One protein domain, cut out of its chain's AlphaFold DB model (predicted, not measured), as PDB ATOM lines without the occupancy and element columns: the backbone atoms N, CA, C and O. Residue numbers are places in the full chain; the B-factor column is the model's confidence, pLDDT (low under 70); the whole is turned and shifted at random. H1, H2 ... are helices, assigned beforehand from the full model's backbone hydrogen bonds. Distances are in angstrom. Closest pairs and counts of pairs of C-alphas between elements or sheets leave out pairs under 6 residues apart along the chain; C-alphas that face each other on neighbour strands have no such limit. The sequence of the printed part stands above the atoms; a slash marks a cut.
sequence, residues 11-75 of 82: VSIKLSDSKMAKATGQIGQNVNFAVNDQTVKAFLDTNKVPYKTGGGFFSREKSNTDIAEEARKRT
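This is residues 11 to 75 of the 82 residues of an uncharacterized protein of Gallionellales bacterium GWA2_55_18 (UniProt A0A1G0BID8). Three short helices are strung along an open, loosely laid chain, and no helix packs on another. H1 is at the far end of a long, narrow loop in which residues 25 to 36 fold back from H1 toward H2; beyond H2, residues 47 to 63 swing out in a wide arc to H3, which sticks out on its own. The printed part has 65 residues with three named helices, H1, H2 and H3 in that order, and no named strand; the class is all helix, though 29 of the 65 residues are in named elements, under half. The whole is extended, with a radius of gyration of the C-alphas of 17.2 A and spans of 50 by 33 by 20 A.

The longest helix by residues is H3, residues 64 to 74, and it touches no helix. It lies within residues 54 to 75, which stand free, with no C-alpha 8 or more apart along the chain within 10 A. H2, residues 37 to 46, is apart from H3. Residues 42 to 48, of which 42 to 46 belong to H2, also stand free. H1, residues 17 to 24, is apart from H2 and from H3. In H1, H2 and H3 every O i to N i+4 pair is within hydrogen-bond range.

H3 measures 15.6 A from first to last C-alpha and ends at C-alpha 74, (2.401, -38.977, -40.896). H2 measures 14.3 A and begins at C-alpha 37, (-3.886, -24.777, -33.063). H1 measures 10.3 A and begins at C-alpha 17, (-22.562, -44.128, -35.345).

The two C-alphas farthest apart, those of Lys 22 and Phe 58, are 50.3 A apart. The links from H1 to H2, 12 residues, and from H2 to H3, 17 residues, are long. The printed part has no cut. The mean pLDDT of the printed part is 73.2, and residues 11 to 22, 24 to 34 and 54 to 59 are under 70.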
ATOM      1  N   VAL A  11      -8.404 -33.523 -35.191       65.50
ATOM      2  CA  VAL A  11      -9.682 -34.112 -34.779       65.50
ATOM      3  C   VAL A  11      -9.393 -35.301 -33.873       65.50
ATOM      4  O   VAL A  11      -8.730 -36.236 -34.306       65.50
ATOM      5  N   SER A  12      -9.869 -35.253 -32.629       57.16
ATOM      6  CA  SER A  12      -9.544 -36.271 -31.616       57.16
ATOM      7  C   SER A  12     -10.589 -37.390 -31.514       57.16
ATOM      8  O   SER A  12     -10.254 -38.533 -31.217       57.16
ATOM      9  N   ILE A  13     -11.870 -37.098 -31.775       57.41
ATOM     10  CA  ILE A  13     -12.965 -38.055 -31.559       57.41
ATOM     11  C   ILE A  13     -13.983 -37.953 -32.699       57.41
ATOM     12  O   ILE A  13     -14.428 -36.856 -33.035       57.41
ATOM     13  N   LYS A  14     -14.380 -39.115 -33.234       59.12
ATOM     14  CA  LYS A  14     -15.620 -39.321 -33.996       59.12
ATOM     15  C   LYS A  14     -16.601 -40.075 -33.090       59.12
ATOM     16  O   LYS A  14     -16.241 -41.100 -32.511       59.12
ATOM     17  N   LEU A  15     -17.833 -39.584 -32.948       58.44
ATOM     18  CA  LEU A  15     -18.881 -40.305 -32.215       58.44
ATOM     19  C   LEU A  15     -19.217 -41.630 -32.918       58.44
ATOM     20  O   LEU A  15     -19.301 -41.692 -34.140       58.44
ATOM     21  N   SER A  16     -19.400 -42.702 -32.142       59.56
ATOM     22  CA  SER A  16     -19.790 -44.002 -32.699       59.56
ATOM     23  C   SER A  16     -21.204 -43.924 -33.268       59.56
ATOM     24  O   SER A  16     -22.166 -43.744 -32.518       59.56
ATOM     25  N   ASP A  17     -21.313 -44.142 -34.577       64.25
ATOM     26  CA  ASP A  17     -22.562 -44.128 -35.345       64.25
ATOM     27  C   ASP A  17     -23.631 -45.038 -34.704       64.25
ATOM     28  O   ASP A  17     -24.790 -44.655 -34.577       64.25
ATOM     29  N   SER A  18     -23.220 -46.203 -34.183       65.94
ATOM     30  CA  SER A  18     -24.100 -47.152 -33.481       65.94
ATOM     31  C   SER A  18     -24.624 -46.651 -32.129       65.94
ATOM     32  O   SER A  18     -25.775 -46.912 -31.776       65.94
ATOM     33  N   LYS A  19     -23.799 -45.931 -31.357       66.50
ATOM     34  CA  LYS A  19     -24.199 -45.367 -30.059       66.50
ATOM     35  C   LYS A  19     -25.093 -44.145 -30.256       66.50
ATOM     36  O   LYS A  19     -26.060 -43.996 -29.519       66.50
ATOM     37  N   MET A  20     -24.817 -43.336 -31.279       67.81
ATOM     38  CA  MET A  20     -25.677 -42.226 -31.693       67.81
ATOM     39  C   MET A  20     -27.035 -42.719 -32.186       67.81
ATOM     40  O   MET A  20     -28.049 -42.286 -31.656       67.81
ATOM     41  N   ALA A  21     -27.072 -43.707 -33.084       67.31
ATOM     42  CA  ALA A  21     -28.331 -44.271 -33.569       67.31
ATOM     43  C   ALA A  21     -29.188 -44.851 -32.430       67.31
ATOM     44  O   ALA A  21     -30.401 -44.663 -32.421       67.31
ATOM     45  N   LYS A  22     -28.566 -45.495 -31.432       68.31
ATOM     46  CA  LYS A  22     -29.271 -45.981 -30.233       68.31
ATOM     47  C   LYS A  22     -29.784 -44.862 -29.322       68.31
ATOM     48  O   LYS A  22     -30.812 -45.052 -28.686       68.31
ATOM     49  N   ALA A  23     -29.070 -43.743 -29.224       71.38
ATOM     50  CA  ALA A  23     -29.413 -42.649 -28.315       71.38
ATOM     51  C   ALA A  23     -30.377 -41.619 -28.930       71.38
ATOM     52  O   ALA A  23     -31.188 -41.047 -28.210       71.38
ATOM     53  N   THR A  24     -30.292 -41.367 -30.239       64.94
ATOM     54  CA  THR A  24     -31.028 -40.287 -30.921       64.94
ATOM     55  C   THR A  24     -31.901 -40.769 -32.081       64.94
ATOM     56  O   THR A  24     -32.618 -39.966 -32.672       64.94
ATOM     57  N   GLY A  25     -31.841 -42.055 -32.450       63.12
ATOM     58  CA  GLY A  25     -32.548 -42.599 -33.617       63.12
ATOM     59  C   GLY A  25     -31.963 -42.163 -34.966       63.12
ATOM     60  O   GLY A  25     -32.497 -42.526 -36.011       63.12
ATOM     61  N   GLN A  26     -30.868 -41.399 -34.963       57.28
ATOM     62  CA  GLN A  26     -30.209 -40.883 -36.160       57.28
ATOM     63  C   GLN A  26     -28.738 -41.298 -36.167       57.28
ATOM     64  O   GLN A  26     -28.063 -41.277 -35.136       57.28
ATOM     65  N   ILE A  27     -28.214 -41.650 -37.344       59.31
ATOM     66  CA  ILE A  27     -26.769 -41.803 -37.530       59.31
ATOM     67  C   ILE A  27     -26.159 -40.417 -37.331       59.31
ATOM     68  O   ILE A  27     -26.442 -39.496 -38.099       59.31
ATOM     69  N   GLY A  28     -25.367 -40.260 -36.267       56.31
ATOM     70  CA  GLY A  28     -24.704 -38.997 -35.970       56.31
ATOM     71  C   GLY A  28     -23.853 -38.576 -37.162       56.31
ATOM     72  O   GLY A  28     -22.933 -39.289 -37.554       56.31
ATOM     73  N   GLN A  29     -24.161 -37.427 -37.763       49.16
ATOM     74  CA  GLN A  29     -23.281 -36.868 -38.780       49.16
ATOM     75  C   GLN A  29     -21.953 -36.479 -38.127       49.16
ATOM     76  O   GLN A  29     -21.957 -35.889 -37.050       49.16
ATOM     77  N   ASN A  30     -20.843 -36.858 -38.771       49.97
ATOM     78  CA  ASN A  30     -19.441 -36.640 -38.387       49.97
ATOM     79  C   ASN A  30     -19.206 -35.334 -37.598       49.97
ATOM     80  O   ASN A  30     -18.834 -34.303 -38.158       49.97
ATOM     81  N   VAL A  31     -19.366 -35.378 -36.276       48.53
ATOM     82  CA  VAL A  31     -18.895 -34.317 -35.386       48.53
ATOM     83  C   VAL A  31     -17.444 -34.619 -35.067       48.53
ATOM     84  O   VAL A  31     -17.112 -35.383 -34.167       48.53
ATOM     85  N   ASN A  32     -16.584 -34.047 -35.898       54.66
ATOM     86  CA  ASN A  32     -15.153 -34.013 -35.693       54.66
ATOM     87  C   ASN A  32     -14.856 -32.910 -34.671       54.66
ATOM     88  O   ASN A  32     -14.915 -31.729 -35.011       54.66
ATOM     89  N   PHE A  33     -14.554 -33.272 -33.423       59.38
ATOM     90  CA  PHE A  33     -14.133 -32.284 -32.426       59.38
ATOM     91  C   PHE A  33     -12.752 -31.746 -32.799       59.38
ATOM     92  O   PHE A  33     -11.733 -32.405 -32.569       59.38
ATOM     93  N   ALA A  34     -12.739 -30.570 -33.423       58.34
ATOM     94  CA  ALA A  34     -11.525 -29.875 -33.809       58.34
ATOM     95  C   ALA A  34     -10.846 -29.280 -32.568       58.34
ATOM     96  O   ALA A  34     -11.405 -28.430 -31.878       58.34
ATOM     97  N   VAL A  35      -9.623 -29.715 -32.301       71.94
ATOM     98  CA  VAL A  35      -8.709 -29.088 -31.351       71.94
ATOM     99  C   VAL A  35      -8.032 -27.920 -32.065       71.94
ATOM    100  O   VAL A  35      -7.465 -28.101 -33.149       71.94
ATOM    101  N   ASN A  36      -8.116 -26.721 -31.479       77.25
ATOM    102  CA  ASN A  36      -7.513 -25.521 -32.059       77.25
ATOM    103  C   ASN A  36      -5.973 -25.586 -32.042       77.25
ATOM    104  O   ASN A  36      -5.362 -26.342 -31.282       77.25
ATOM    105  N   ASP A  37      -5.339 -24.780 -32.890       78.00
ATOM    106  CA  ASP A  37      -3.886 -24.777 -33.063       78.00
ATOM    107  C   ASP A  37      -3.132 -24.370 -31.785       78.00
ATOM    108  O   ASP A  37      -2.068 -24.920 -31.504       78.00
ATOM    109  N   GLN A  38      -3.682 -23.449 -30.990       84.25
ATOM    110  CA  GLN A  38      -3.092 -22.996 -29.727       84.25
ATOM    111  C   GLN A  38      -2.990 -24.130 -28.702       84.25
ATOM    112  O   GLN A  38      -1.951 -24.293 -28.067       84.25
ATOM    113  N   THR A  39      -4.035 -24.947 -28.586       84.69
ATOM    114  CA  THR A  39      -4.080 -26.102 -27.678       84.69
ATOM    115  C   THR A  39      -3.058 -27.149 -28.103       84.69
ATOM    116  O   THR A  39      -2.334 -27.686 -27.266       84.69
ATOM    117  N   VAL A  40      -2.945 -27.404 -29.411       83.81
ATOM    118  CA  VAL A  40      -1.948 -28.337 -29.954       83.81
ATOM    119  C   VAL A  40      -0.525 -27.836 -29.690       83.81
ATOM    120  O   VAL A  40       0.311 -28.614 -29.239       83.81
ATOM    121  N   LYS A  41      -0.243 -26.545 -29.912       85.31
ATOM    122  CA  LYS A  41       1.073 -25.943 -29.625       85.31
ATOM    123  C   LYS A  41       1.430 -26.053 -28.141       85.31
ATOM    124  O   LYS A  41       2.475 -26.603 -27.820       85.31
ATOM    125  N   ALA A  42       0.521 -25.649 -27.251       89.56
ATOM    126  CA  ALA A  42       0.736 -25.714 -25.806       89.56
ATOM    127  C   ALA A  42       1.018 -27.144 -25.312       89.56
ATOM    128  O   ALA A  42       1.878 -27.352 -24.454       89.56
ATOM    129  N   PHE A  43       0.327 -28.142 -25.872       88.56
ATOM    130  CA  PHE A  43       0.592 -29.549 -25.576       88.56
ATOM    131  C   PHE A  43       2.003 -29.973 -26.007       88.56
ATOM    132  O   PHE A  43       2.713 -30.613 -25.228       88.56
ATOM    133  N   LEU A  44       2.422 -29.614 -27.225       89.94
ATOM    134  CA  LEU A  44       3.757 -29.935 -27.741       89.94
ATOM    135  C   LEU A  44       4.856 -29.245 -26.922       89.94
ATOM    136  O   LEU A  44       5.827 -29.906 -26.551       89.94
ATOM    137  N   ASP A  45       4.668 -27.972 -26.566       91.50
ATOM    138  CA  ASP A  45       5.590 -27.199 -25.724       91.50
ATOM    139  C   ASP A  45       5.751 -27.827 -24.334       91.50
ATOM    140  O   ASP A  45       6.870 -28.068 -23.877       91.50
ATOM    141  N   THR A  46       4.631 -28.165 -23.684       94.69
ATOM    142  CA  THR A  46       4.614 -28.791 -22.347       94.69
ATOM    143  C   THR A  46       5.382 -30.112 -22.337       94.69
ATOM    144  O   THR A  46       6.123 -30.402 -21.399       94.69
ATOM    145  N   ASN A  47       5.247 -30.899 -23.406       93.50
ATOM    146  CA  ASN A  47       5.918 -32.189 -23.555       93.50
ATOM    147  C   ASN A  47       7.303 -32.085 -24.219       93.50
ATOM    148  O   ASN A  47       7.925 -33.113 -24.481       93.50
ATOM    149  N   LYS A  48       7.798 -30.868 -24.489       93.44
ATOM    150  CA  LYS A  48       9.084 -30.600 -25.160       93.44
ATOM    151  C   LYS A  48       9.230 -31.337 -26.498       93.44
ATOM    152  O   LYS A  48      10.328 -31.751 -26.874       93.44
ATOM    153  N   VAL A  49       8.124 -31.508 -27.220       90.81
ATOM    154  CA  VAL A  49       8.111 -32.153 -28.533       90.81
ATOM    155  C   VAL A  49       8.486 -31.110 -29.584       90.81
ATOM    156  O   VAL A  49       7.741 -30.148 -29.772       90.81
ATOM    157  N   PRO A  50       9.614 -31.267 -30.299       88.62
ATOM    158  CA  PRO A  50      10.012 -30.306 -31.314       88.62
ATOM    159  C   PRO A  50       9.029 -30.328 -32.488       88.62
ATOM    160  O   PRO A  50       8.740 -31.380 -33.062       88.62
ATOM    161  N   TYR A  51       8.551 -29.153 -32.887       85.12
ATOM    162  CA  TYR A  51       7.681 -28.983 -34.046       85.12
ATOM    163  C   TYR A  51       8.148 -27.821 -34.921       85.12
ATOM    164  O   TYR A  51       8.907 -26.950 -34.500       85.12
ATOM    165  N   LYS A  52       7.697 -27.822 -36.176       81.62
ATOM    166  CA  LYS A  52       7.937 -26.731 -37.122       81.62
ATOM    167  C   LYS A  52       6.619 -26.028 -37.394       81.62
ATOM    168  O   LYS A  52       5.624 -26.681 -37.704       81.62
ATOM    169  N   THR A  53       6.614 -24.708 -37.295       76.88
ATOM    170  CA  THR A  53       5.539 -23.885 -37.850       76.88
ATOM    171  C   THR A  53       5.774 -23.723 -39.354       76.88
ATOM    172  O   THR A  53       6.910 -23.801 -39.824       76.88
ATOM    173  N   GLY A  54       4.688 -23.619 -40.123       68.12
ATOM    174  CA  GLY A  54       4.719 -23.723 -41.582       68.12
ATOM    175  C   GLY A  54       5.743 -22.810 -42.255       68.12
ATOM    176  O   GLY A  54       5.951 -21.672 -41.835       68.12
ATOM    177  N   GLY A  55       6.371 -23.338 -43.313       59.94
ATOM    178  CA  GLY A  55       7.391 -22.647 -44.096       59.94
ATOM    179  C   GLY A  55       6.887 -21.292 -44.575       59.94
ATOM    180  O   GLY A  55       5.754 -21.187 -45.050       59.94
ATOM    181  N   GLY A  56       7.729 -20.269 -44.403       54.44
ATOM    182  CA  GLY A  56       7.419 -18.876 -44.703       54.44
ATOM    183  C   GLY A  56       7.001 -18.621 -46.155       54.44
ATOM    184  O   GLY A  56       6.653 -19.521 -46.915       54.44
ATOM    185  N   PHE A  57       7.048 -17.356 -46.560       53.75
ATOM    186  CA  PHE A  57       6.513 -16.835 -47.828       53.75
ATOM    187  C   PHE A  57       6.832 -17.659 -49.105       53.75
ATOM    188  O   PHE A  57       6.081 -17.592 -50.071       53.75
ATOM    189  N   PHE A  58       7.887 -18.483 -49.094       57.25
ATOM    190  CA  PHE A  58       8.363 -19.325 -50.200       57.25
ATOM    191  C   PHE A  58       7.769 -20.744 -50.292       57.25
ATOM    192  O   PHE A  58       8.167 -21.521 -51.161       57.25
ATOM    193  N   SER A  59       6.835 -21.130 -49.420       65.81
ATOM    194  CA  SER A  59       6.165 -22.432 -49.530       65.81
ATOM    195  C   SER A  59       5.268 -22.488 -50.774       65.81
ATOM    196  O   SER A  59       4.227 -21.829 -50.803       65.81
ATOM    197  N   ARG A  60       5.629 -23.316 -51.767       73.06
ATOM    198  CA  ARG A  60       4.778 -23.611 -52.935       73.06
ATOM    199  C   ARG A  60       3.465 -24.278 -52.514       73.06
ATOM    200  O   ARG A  60       3.443 -25.055 -51.558       73.06
ATOM    201  N   GLU A  61       2.389 -23.970 -53.239       78.06
ATOM    202  CA  GLU A  61       1.136 -24.722 -53.130       78.06
ATOM    203  C   GLU A  61       1.361 -26.165 -53.598       78.06
ATOM    204  O   GLU A  61       2.052 -26.410 -54.588       78.06
ATOM    205  N   LYS A  62       0.783 -27.112 -52.865       79.69
ATOM    206  CA  LYS A  62       0.756 -28.539 -53.185       79.69
ATOM    207  C   LYS A  62      -0.608 -28.906 -53.757       79.69
ATOM    208  O   LYS A  62      -1.617 -28.288 -53.407       79.69
ATOM    209  N   SER A  63      -0.652 -29.926 -54.611       86.62
ATOM    210  CA  SER A  63      -1.931 -30.483 -55.054       86.62
ATOM    211  C   SER A  63      -2.617 -31.235 -53.905       86.62
ATOM    212  O   SER A  63      -1.971 -31.673 -52.951       86.62
ATOM    213  N   ASN A  64      -3.935 -31.427 -53.997       82.19
ATOM    214  CA  ASN A  64      -4.678 -32.206 -52.999       82.19
ATOM    215  C   ASN A  64      -4.158 -33.649 -52.883       82.19
ATOM    216  O   ASN A  64      -4.158 -34.207 -51.786       82.19
ATOM    217  N   THR A  65      -3.695 -34.236 -53.990       86.31
ATOM    218  CA  THR A  65      -3.113 -35.583 -54.015       86.31
ATOM    219  C   THR A  65      -1.816 -35.633 -53.216       86.31
ATOM    220  O   THR A  65      -1.671 -36.493 -52.352       86.31
ATOM    221  N   ASP A  66      -0.925 -34.659 -53.414       83.88
ATOM    222  CA  ASP A  66       0.345 -34.583 -52.680       83.88
ATOM    223  C   ASP A  66       0.113 -34.390 -51.176       83.88
ATOM    224  O   ASP A  66       0.778 -35.010 -50.344       83.88
ATOM    225  N   ILE A  67      -0.869 -33.555 -50.815       83.69
ATOM    226  CA  ILE A  67      -1.277 -33.349 -49.421       83.69
ATOM    227  C   ILE A  67      -1.797 -34.660 -48.823       83.69
ATOM    228  O   ILE A  67      -1.444 -34.999 -47.693       83.69
ATOM    229  N   ALA A  68      -2.616 -35.410 -49.562       83.38
ATOM    230  CA  ALA A  68      -3.153 -36.684 -49.098       83.38
ATOM    231  C   ALA A  68      -2.055 -37.744 -48.915       83.38
ATOM    232  O   ALA A  68      -2.061 -38.460 -47.910       83.38
ATOM    233  N   GLU A  69      -1.097 -37.837 -49.838       86.31
ATOM    234  CA  GLU A  69       0.047 -38.744 -49.701       86.31
ATOM    235  C   GLU A  69       0.935 -38.388 -48.506       86.31
ATOM    236  O   GLU A  69       1.342 -39.271 -47.748       86.31
ATOM    237  N   GLU A  70       1.223 -37.102 -48.298       83.44
ATOM    238  CA  GLU A  70       2.008 -36.657 -47.147       83.44
ATOM    239  C   GLU A  70       1.272 -36.911 -45.826       83.44
ATOM    240  O   GLU A  70       1.882 -37.385 -44.864       83.44
ATOM    241  N   ALA A  71      -0.038 -36.657 -45.782       83.69
ATOM    242  CA  ALA A  71      -0.858 -36.926 -44.609       83.69
ATOM    243  C   ALA A  71      -0.838 -38.414 -44.242       83.69
ATOM    244  O   ALA A  71      -0.662 -38.747 -43.069       83.69
ATOM    245  N   ARG A  72      -0.936 -39.316 -45.227       84.25
ATOM    246  CA  ARG A  72      -0.858 -40.770 -44.996       84.25
ATOM    247  C   ARG A  72       0.459 -41.195 -44.355       84.25
ATOM    248  O   ARG A  72       0.440 -42.027 -43.460       84.25
ATOM    249  N   LYS A  73       1.588 -40.604 -44.756       85.12
ATOM    250  CA  LYS A  73       2.916 -40.933 -44.197       85.12
ATOM    251  C   LYS A  73       3.084 -40.522 -42.730       85.12
ATOM    252  O   LYS A  73       3.972 -41.035 -42.060       85.12
ATOM    253  N   ARG A  74       2.282 -39.569 -42.243       78.50
ATOM    254  CA  ARG A  74       2.401 -38.977 -40.896       78.50
ATOM    255  C   ARG A  74       1.210 -39.279 -39.983       78.50
ATOM    256  O   ARG A  74       1.214 -38.855 -38.834       78.50
ATOM    257  N   THR A  75       0.195 -39.974 -40.491       81.62
ATOM    258  CA  THR A  75      -0.999 -40.358 -39.731       81.62
ATOM    259  C   THR A  75      -0.860 -41.808 -39.303       81.62
ATOM    260  O   THR A  75      -0.636 -42.679 -40.138       81.62
TER     261      THR A  75